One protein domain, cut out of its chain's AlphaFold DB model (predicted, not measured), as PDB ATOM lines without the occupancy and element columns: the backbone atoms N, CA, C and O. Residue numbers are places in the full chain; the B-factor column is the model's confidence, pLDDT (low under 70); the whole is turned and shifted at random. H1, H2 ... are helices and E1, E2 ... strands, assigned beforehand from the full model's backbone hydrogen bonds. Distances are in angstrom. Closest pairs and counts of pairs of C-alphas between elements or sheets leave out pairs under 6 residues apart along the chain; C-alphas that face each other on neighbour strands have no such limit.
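AT A GLANCE: This is residues 5 to 13 and 26 to 75 of the 98 residues of an uncharacterized protein of Paraburkholderia guartelaensis (UniProt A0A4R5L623). Two helices, H1 and H2, lie side by side, and H2 packs on a small ribbon of two antiparallel strands, E1 and E2; from this body the chain reaches out to the short helix H3 at the far end of the long axis and folds back. Residues 60 to 66, of which 60 to 63 belong to H3, stick out. The printed part has 59 residues with three named helices and two named strands, in the order H1, H2, E1, H3, E2, and its class is mixed, helices and strands. It is only just compact, close to loose, with a radius of gyration of the C-alphas of 12.4 A, and it is elongated, spanning 37 by 21 by 16 A.

HOW THE PARTS SIT: H1, residues 5 to 13, touches H2, residues 33 to 43; their closest C-alphas, those of Arg 9 and Asn 35, are 6.6 A apart. The two run the same way at a shallow tilt of 7 degrees. The closest C-alphas of H2 and E1, residues 49 to 52, are those of Ala 40 and Ser 50, 5.5 A apart. The closest C-alphas of H2 and E2, residues 72 to 74, are those of Ala 40 and Leu 74, 6.1 A apart. E1 and E2 are antiparallel neighbours, with 139 degrees between their directions; C-alphas 51 and 73 face each other at 4.8 A. N 52 and O 72, at 3.0 A, and N 72 and O 52, at 2.9 A, are within hydrogen-bond range. Residues 26 to 27 make a short parallel pairing with residues 51 to 52 of E1. H3, residues 59 to 63, touches no helix. H1 is apart from E1, E2 and H3, and H2 is apart from H3. In H1, H2 and H3 every O i to N i+4 pair is within hydrogen-bond range.

IN THESE COORDINATES: H1 begins at C-alpha 5 (144.653, 134.043, 162.651) and is 12.5 A long from first to last C-alpha. H2 is 15.4 A long and E1 is 10.4 A long. H3 measures 6.5 A, beginning at C-alpha 59 (155.376, 126.895, 175.880). E2 is also 6.5 A long and ends at C-alpha 74 (130.402, 130.394, 171.609).

THE WHOLE: The two C-alphas farthest apart are those of Ser 45 and Asp 60, at 37.6 A. Residues 14 to 25 are not printed, and C-alphas 13 and 26 are 12.7 A apart across this cut, which lies in the link from H1 to H2. Of the links that are printed whole, H2 to E1 is tight, E1 to H3 and H3 to E2 are short, and none is long. The mean pLDDT of the printed part is 80.1; residues 45 to 46, 57 and 74 to 75 are under 70.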
ATOM      1  N   ASP A   5     146.113 134.127 162.636       73.44
ATOM      2  CA  ASP A   5     144.653 134.043 162.651       73.44
ATOM      3  C   ASP A   5     144.050 133.407 161.401       73.44
ATOM      4  O   ASP A   5     143.088 132.646 161.506       73.44
ATOM      5  N   ASP A   6     144.600 133.698 160.223       79.94
ATOM      6  CA  ASP A   6     144.055 133.203 158.959       79.94
ATOM      7  C   ASP A   6     144.334 131.708 158.795       79.94
ATOM      8  O   ASP A   6     143.486 130.967 158.295       79.94
ATOM      9  N   ILE A   7     145.487 131.249 159.295       79.44
ATOM     10  CA  ILE A   7     145.846 129.827 159.332       79.44
ATOM     11  C   ILE A   7     144.895 129.072 160.260       79.44
ATOM     12  O   ILE A   7     144.352 128.043 159.866       79.44
ATOM     13  N   ALA A   8     144.658 129.584 161.471       77.94
ATOM     14  CA  ALA A   8     143.752 128.953 162.429       77.94
ATOM     15  C   ALA A   8     142.304 128.914 161.909       77.94
ATOM     16  O   ALA A   8     141.616 127.901 162.051       77.94
ATOM     17  N   ARG A   9     141.859 129.984 161.241       81.94
ATOM     18  CA  ARG A   9     140.531 130.061 160.621       81.94
ATOM     19  C   ARG A   9     140.362 129.031 159.505       81.94
ATOM     20  O   ARG A   9     139.385 128.288 159.503       81.94
ATOM     21  N   GLU A  10     141.314 128.956 158.578       84.12
ATOM     22  CA  GLU A  10     141.252 128.028 157.444       84.12
ATOM     23  C   GLU A  10     141.418 126.564 157.877       84.12
ATOM     24  O   GLU A  10     140.663 125.694 157.436       84.12
ATOM     25  N   ALA A  11     142.365 126.284 158.779       80.50
ATOM     26  CA  ALA A  11     142.541 124.956 159.361       80.50
ATOM     27  C   ALA A  11     141.267 124.500 160.073       80.50
ATOM     28  O   ALA A  11     140.869 123.339 159.935       80.50
ATOM     29  N   GLY A  12     140.596 125.431 160.758       78.69
ATOM     30  CA  GLY A  12     139.292 125.187 161.332       78.69
ATOM     31  C   GLY A  12     138.306 124.718 160.262       78.69
ATOM     32  O   GLY A  12     137.925 123.551 160.243       78.69
ATOM     33  N   ARG A  13     137.985 125.568 159.283       80.06
ATOM     34  CA  ARG A  13     137.036 125.239 158.198       80.06
ATOM     35  C   ARG A  13     137.289 123.869 157.550       80.06
ATOM     36  O   ARG A  13     136.344 123.117 157.317       80.06
ATOM     37  N   ASP A  26     137.497 122.308 169.664       84.88
ATOM     38  CA  ASP A  26     138.268 123.100 170.621       84.88
ATOM     39  C   ASP A  26     139.401 123.858 169.912       84.88
ATOM     40  O   ASP A  26     140.332 123.250 169.378       84.88
ATOM     41  N   SER A  27     139.308 125.189 169.882       84.00
ATOM     42  CA  SER A  27     140.346 126.047 169.312       84.00
ATOM     43  C   SER A  27     141.240 126.617 170.410       84.00
ATOM     44  O   SER A  27     140.838 127.508 171.160       84.00
ATOM     45  N   MET A  28     142.489 126.144 170.459       87.75
ATOM     46  CA  MET A  28     143.524 126.655 171.372       87.75
ATOM     47  C   MET A  28     144.361 127.801 170.782       87.75
ATOM     48  O   MET A  28     145.270 128.320 171.433       87.75
ATOM     49  N   SER A  29     144.077 128.206 169.544       83.06
ATOM     50  CA  SER A  29     144.755 129.332 168.907       83.06
ATOM     51  C   SER A  29     144.218 130.658 169.440       83.06
ATOM     52  O   SER A  29     143.010 130.848 169.568       83.06
ATOM     53  N   ALA A  30     145.116 131.607 169.707       83.94
ATOM     54  CA  ALA A  30     144.746 132.979 170.036       83.94
ATOM     55  C   ALA A  30     144.247 133.709 168.777       83.94
ATOM     56  O   ALA A  30     145.014 134.424 168.142       83.94
ATOM     57  N   ILE A  31     142.977 133.490 168.421       84.06
ATOM     58  CA  ILE A  31     142.314 134.107 167.265       84.06
ATOM     59  C   ILE A  31     141.480 135.330 167.644       84.06
ATOM     60  O   ILE A  31     140.962 135.436 168.758       84.06
ATOM     61  N   ARG A  32     141.276 136.242 166.689       86.00
ATOM     62  CA  ARG A  32     140.325 137.351 166.836       86.00
ATOM     63  C   ARG A  32     138.912 136.847 167.173       86.00
ATOM     64  O   ARG A  32     138.430 135.906 166.539       86.00
ATOM     65  N   PRO A  33     138.176 137.546 168.059       82.88
ATOM     66  CA  PRO A  33     136.809 137.170 168.435       82.88
ATOM     67  C   PRO A  33     135.832 137.035 167.259       82.88
ATOM     68  O   PRO A  33     134.963 136.169 167.283       82.88
ATOM     69  N   ASN A  34     135.969 137.860 166.213       85.50
ATOM     70  CA  ASN A  34     135.106 137.759 165.029       85.50
ATOM     71  C   ASN A  34     135.342 136.464 164.241       85.50
ATOM     72  O   ASN A  34     134.375 135.864 163.785       85.50
ATOM     73  N   ASN A  35     136.588 135.992 164.146       85.81
ATOM     74  CA  ASN A  35     136.896 134.720 163.489       85.81
ATOM     75  C   ASN A  35     136.358 133.538 164.309       85.81
ATOM     76  O   ASN A  35     135.851 132.578 163.739       85.81
ATOM     77  N   ALA A  36     136.417 133.625 165.644       83.25
ATOM     78  CA  ALA A  36     135.816 132.623 166.523       83.25
ATOM     79  C   ALA A  36     134.289 132.536 166.341       83.25
ATOM     80  O   ALA A  36     133.746 131.434 166.319       83.25
ATOM     81  N   ARG A  37     133.605 133.678 166.166       84.50
ATOM     82  CA  ARG A  37     132.163 133.722 165.858       84.50
ATOM     83  C   ARG A  37     131.839 133.121 164.500       84.50
ATOM     84  O   ARG A  37     130.994 132.243 164.443       84.50
ATOM     85  N   GLU A  38     132.559 133.521 163.451       83.62
ATOM     86  CA  GLU A  38     132.367 132.957 162.106       83.62
ATOM     87  C   GLU A  38     132.507 131.427 162.131       83.62
ATOM     88  O   GLU A  38     131.691 130.714 161.553       83.62
ATOM     89  N   LEU A  39     133.512 130.908 162.845       80.44
ATOM     90  CA  LEU A  39     133.681 129.470 163.026       80.44
ATOM     91  C   LEU A  39     132.510 128.850 163.801       80.44
ATOM     92  O   LEU A  39     131.991 127.831 163.368       80.44
ATOM     93  N   ALA A  40     132.068 129.444 164.910       81.12
ATOM     94  CA  ALA A  40     130.936 128.925 165.679       81.12
ATOM     95  C   ALA A  40     129.640 128.857 164.850       81.12
ATOM     96  O   ALA A  40     128.963 127.832 164.887       81.12
ATOM     97  N   ASP A  41     129.351 129.890 164.055       81.56
ATOM     98  CA  ASP A  41     128.166 129.961 163.190       81.56
ATOM     99  C   ASP A  41     128.201 128.903 162.073       81.56
ATOM    100  O   ASP A  41     127.186 128.293 161.734       81.56
ATOM    101  N   LEU A  42     129.385 128.623 161.518       77.50
ATOM    102  CA  LEU A  42     129.565 127.533 160.552       77.50
ATOM    103  C   LEU A  42     129.289 126.154 161.174       77.50
ATOM    104  O   LEU A  42     128.847 125.239 160.476       77.50
ATOM    105  N   HIS A  43     129.528 125.997 162.477       71.94
ATOM    106  CA  HIS A  43     129.364 124.729 163.193       71.94
ATOM    107  C   HIS A  43     127.952 124.521 163.750       71.94
ATOM    108  O   HIS A  43     127.616 123.414 164.159       71.94
ATOM    109  N   SER A  44     127.080 125.526 163.707       70.62
ATOM    110  CA  SER A  44     125.683 125.389 164.135       70.62
ATOM    111  C   SER A  44     124.889 124.412 163.259       70.62
ATOM    112  O   SER A  44     123.933 123.784 163.713       70.62
ATOM    113  N   SER A  45     125.270 124.277 161.985       61.62
ATOM    114  CA  SER A  45     124.429 123.648 160.959       61.62
ATOM    115  C   SER A  45     124.410 122.101 160.916       61.62
ATOM    116  O   SER A  45     123.508 121.568 160.270       61.62
ATOM    117  N   PRO A  46     125.310 121.351 161.587       64.69
ATOM    118  CA  PRO A  46     125.194 119.894 161.757       64.69
ATOM    119  C   PRO A  46     125.151 119.430 163.232       64.69
ATOM    120  O   PRO A  46     125.530 118.300 163.557       64.69
ATOM    121  N   GLY A  47     124.701 120.295 164.153       70.56
ATOM    122  CA  GLY A  47     124.659 119.986 165.590       70.56
ATOM    123  C   GLY A  47     126.046 119.863 166.225       70.56
ATOM    124  O   GLY A  47     126.191 119.197 167.250       70.56
ATOM    125  N   GLN A  48     127.056 120.458 165.587       79.25
ATOM    126  CA  GLN A  48     128.416 120.571 166.097       79.25
ATOM    127  C   GLN A  48     128.510 121.767 167.052       79.25
ATOM    128  O   GLN A  48     127.718 122.707 166.993       79.25
ATOM    129  N   GLY A  49     129.474 121.721 167.965       79.50
ATOM    130  CA  GLY A  49     129.738 122.813 168.898       79.50
ATOM    131  C   GLY A  49     131.161 123.335 168.766       79.50
ATOM    132  O   GLY A  49     132.051 122.650 168.260       79.50
ATOM    133  N   SER A  50     131.388 124.559 169.238       80.25
ATOM    134  CA  SER A  50     132.716 125.166 169.250       80.25
ATOM    135  C   SER A  50     133.042 125.757 170.619       80.25
ATOM    136  O   SER A  50     132.234 126.445 171.248       80.25
ATOM    137  N   LEU A  51     134.255 125.473 171.077       84.50
ATOM    138  CA  LEU A  51     134.897 126.045 172.247       84.50
ATOM    139  C   LEU A  51     136.116 126.835 171.781       84.50
ATOM    140  O   LEU A  51     136.847 126.424 170.878       84.50
ATOM    141  N   SER A  52     136.333 127.985 172.405       85.69
ATOM    142  CA  SER A  52     137.597 128.699 172.286       85.69
ATOM    143  C   SER A  52     138.285 128.668 173.636       85.69
ATOM    144  O   SER A  52     137.715 129.068 174.654       85.69
ATOM    145  N   ALA A  53     139.513 128.172 173.616       86.19
ATOM    146  CA  ALA A  53     140.333 127.938 174.785       86.19
ATOM    147  C   ALA A  53     141.783 128.376 174.518       86.19
ATOM    148  O   ALA A  53     142.703 127.557 174.589       86.19
ATOM    149  N   PRO A  54     142.027 129.648 174.143       83.75
ATOM    150  CA  PRO A  54     143.341 130.053 173.686       83.75
ATOM    151  C   PRO A  54     144.383 129.911 174.787       83.75
ATOM    152  O   PRO A  54     144.220 130.399 175.911       83.75
ATOM    153  N   VAL A  55     145.493 129.276 174.428       81.25
ATOM    154  CA  VAL A  55     146.655 129.170 175.301       81.25
ATOM    155  C   VAL A  55     147.504 130.422 175.116       81.25
ATOM    156  O   VAL A  55     147.987 130.713 174.023       81.25
ATOM    157  N   LEU A  56     147.667 131.185 176.196       73.12
ATOM    158  CA  LEU A  56     148.486 132.392 176.234       73.12
ATOM    159  C   LEU A  56     149.747 132.126 177.060       73.12
ATOM    160  O   LEU A  56     149.654 131.607 178.172       73.12
ATOM    161  N   GLY A  57     150.906 132.549 176.556       69.38
ATOM    162  CA  GLY A  57     152.160 132.555 177.313       69.38
ATOM    163  C   GLY A  57     153.221 131.580 176.804       69.38
ATOM    164  O   GLY A  57     153.183 131.129 175.663       69.38
ATOM    165  N   ASN A  58     154.214 131.319 177.658       77.75
ATOM    166  CA  ASN A  58     155.391 130.508 177.343       77.75
ATOM    167  C   ASN A  58     154.992 129.025 177.093       77.75
ATOM    168  O   ASN A  58     154.174 128.493 177.853       77.75
ATOM    169  N   PRO A  59     155.544 128.340 176.070       81.81
ATOM    170  CA  PRO A  59     155.376 126.895 175.880       81.81
ATOM    171  C   PRO A  59     155.886 126.018 177.039       81.81
ATOM    172  O   PRO A  59     155.399 124.899 177.196       81.81
ATOM    173  N   ASP A  60     156.808 126.490 177.881       86.56
ATOM    174  CA  ASP A  60     157.374 125.689 178.979       86.56
ATOM    175  C   ASP A  60     156.300 125.199 179.981       86.56
ATOM    176  O   ASP A  60     156.252 124.003 180.288       86.56
ATOM    177  N   PRO A  61     155.354 126.045 180.447       82.75
ATOM    178  CA  PRO A  61     154.162 125.597 181.167       82.75
ATOM    179  C   PRO A  61     153.313 124.538 180.449       82.75
ATOM    180  O   PRO A  61     152.724 123.694 181.126       82.75
ATOM    181  N   ALA A  62     153.241 124.550 179.111       82.69
ATOM    182  CA  ALA A  62     152.541 123.517 178.341       82.69
ATOM    183  C   ALA A  62     153.245 122.166 178.468       82.69
ATOM    184  O   ALA A  62     152.608 121.173 178.825       82.69
ATOM    185  N   ALA A  63     154.566 122.151 178.272       85.62
ATOM    186  CA  ALA A  63     155.387 120.953 178.432       85.62
ATOM    187  C   ALA A  63     155.325 120.401 179.868       85.62
ATOM    188  O   ALA A  63     155.244 119.192 180.075       85.62
ATOM    189  N   ALA A  64     155.270 121.288 180.865       90.62
ATOM    190  CA  ALA A  64     155.157 120.929 182.277       90.62
ATOM    191  C   ALA A  64     153.725 120.582 182.739       90.62
ATOM    192  O   ALA A  64     153.537 120.307 183.926       90.62
ATOM    193  N   ARG A  65     152.719 120.601 181.847       85.00
ATOM    194  CA  ARG A  65     151.290 120.374 182.158       85.00
ATOM    195  C   ARG A  65     150.713 121.335 183.209       85.00
ATOM    196  O   ARG A  65     149.879 120.956 184.026       85.00
ATOM    197  N   LYS A  66     151.150 122.594 183.185       86.50
ATOM    198  CA  LYS A  66     150.757 123.660 184.124       86.50
ATOM    199  C   LYS A  66     150.070 124.836 183.421       86.50
ATOM    200  O   LYS A  66     150.192 125.980 183.854       86.50
ATOM    201  N   LEU A  67     149.363 124.575 182.320       82.31
ATOM    202  CA  LEU A  67     148.611 125.613 181.616       82.31
ATOM    203  C   LEU A  67     147.382 126.037 182.410       82.31
ATOM    204  O   LEU A  67     146.591 125.210 182.852       82.31
ATOM    205  N   SER A  68     147.197 127.349 182.516       79.44
ATOM    206  CA  SER A  68     145.923 127.939 182.911       79.44
ATOM    207  C   SER A  68     145.133 128.257 181.647       79.44
ATOM    208  O   SER A  68     145.469 129.194 180.925       79.44
ATOM    209  N   ILE A  69     144.110 127.454 181.361       80.44
ATOM    210  CA  ILE A  69     143.298 127.587 180.150       80.44
ATOM    211  C   ILE A  69     142.065 128.432 180.472       80.44
ATOM    212  O   ILE A  69     141.274 128.085 181.348       80.44
ATOM    213  N   ARG A  70     141.890 129.544 179.754       82.31
ATOM    214  CA  ARG A  70     140.638 130.306 179.774       82.31
ATOM    215  C   ARG A  70     139.729 129.764 178.686       82.31
ATOM    216  O   ARG A  70     140.056 129.898 177.516       82.31
ATOM    217  N   VAL A  71     138.610 129.171 179.088       79.88
ATOM    218  CA  VAL A  71     137.633 128.572 178.174       79.88
ATOM    219  C   VAL A  71     136.401 129.457 178.096       79.88
ATOM    220  O   VAL A  71     135.887 129.913 179.118       79.88
ATOM    221  N   TRP A  72     135.897 129.652 176.886       82.69
ATOM    222  CA  TRP A  72     134.569 130.192 176.657       82.69
ATOM    223  C   TRP A  72     133.852 129.401 175.567       82.69
ATOM    224  O   TRP A  72     134.451 128.916 174.604       82.69
ATOM    225  N   SER A  73     132.539 129.277 175.727       73.88
ATOM    226  CA  SER A  73     131.683 128.691 174.707       73.88
ATOM    227  C   SER A  73     131.095 129.800 173.856       73.88
ATOM    228  O   SER A  73     130.504 130.748 174.376       73.88
ATOM    229  N   LEU A  74     131.252 129.675 172.541       67.38
ATOM    230  CA  LEU A  74     130.402 130.394 171.609       67.38
ATOM    231  C   LEU A  74     129.262 129.452 171.252       67.38
ATOM    232  O   LEU A  74     129.395 128.584 170.394       67.38
ATOM    233  N   SER A  75     128.153 129.603 171.970       57.09
ATOM    234  CA  SER A  75     126.928 128.890 171.649       57.09
ATOM    235  C   SER A  75     126.140 129.715 170.638       57.09
ATOM    236  O   SER A  75     125.550 130.738 170.977       57.09
TER     237      SER A  75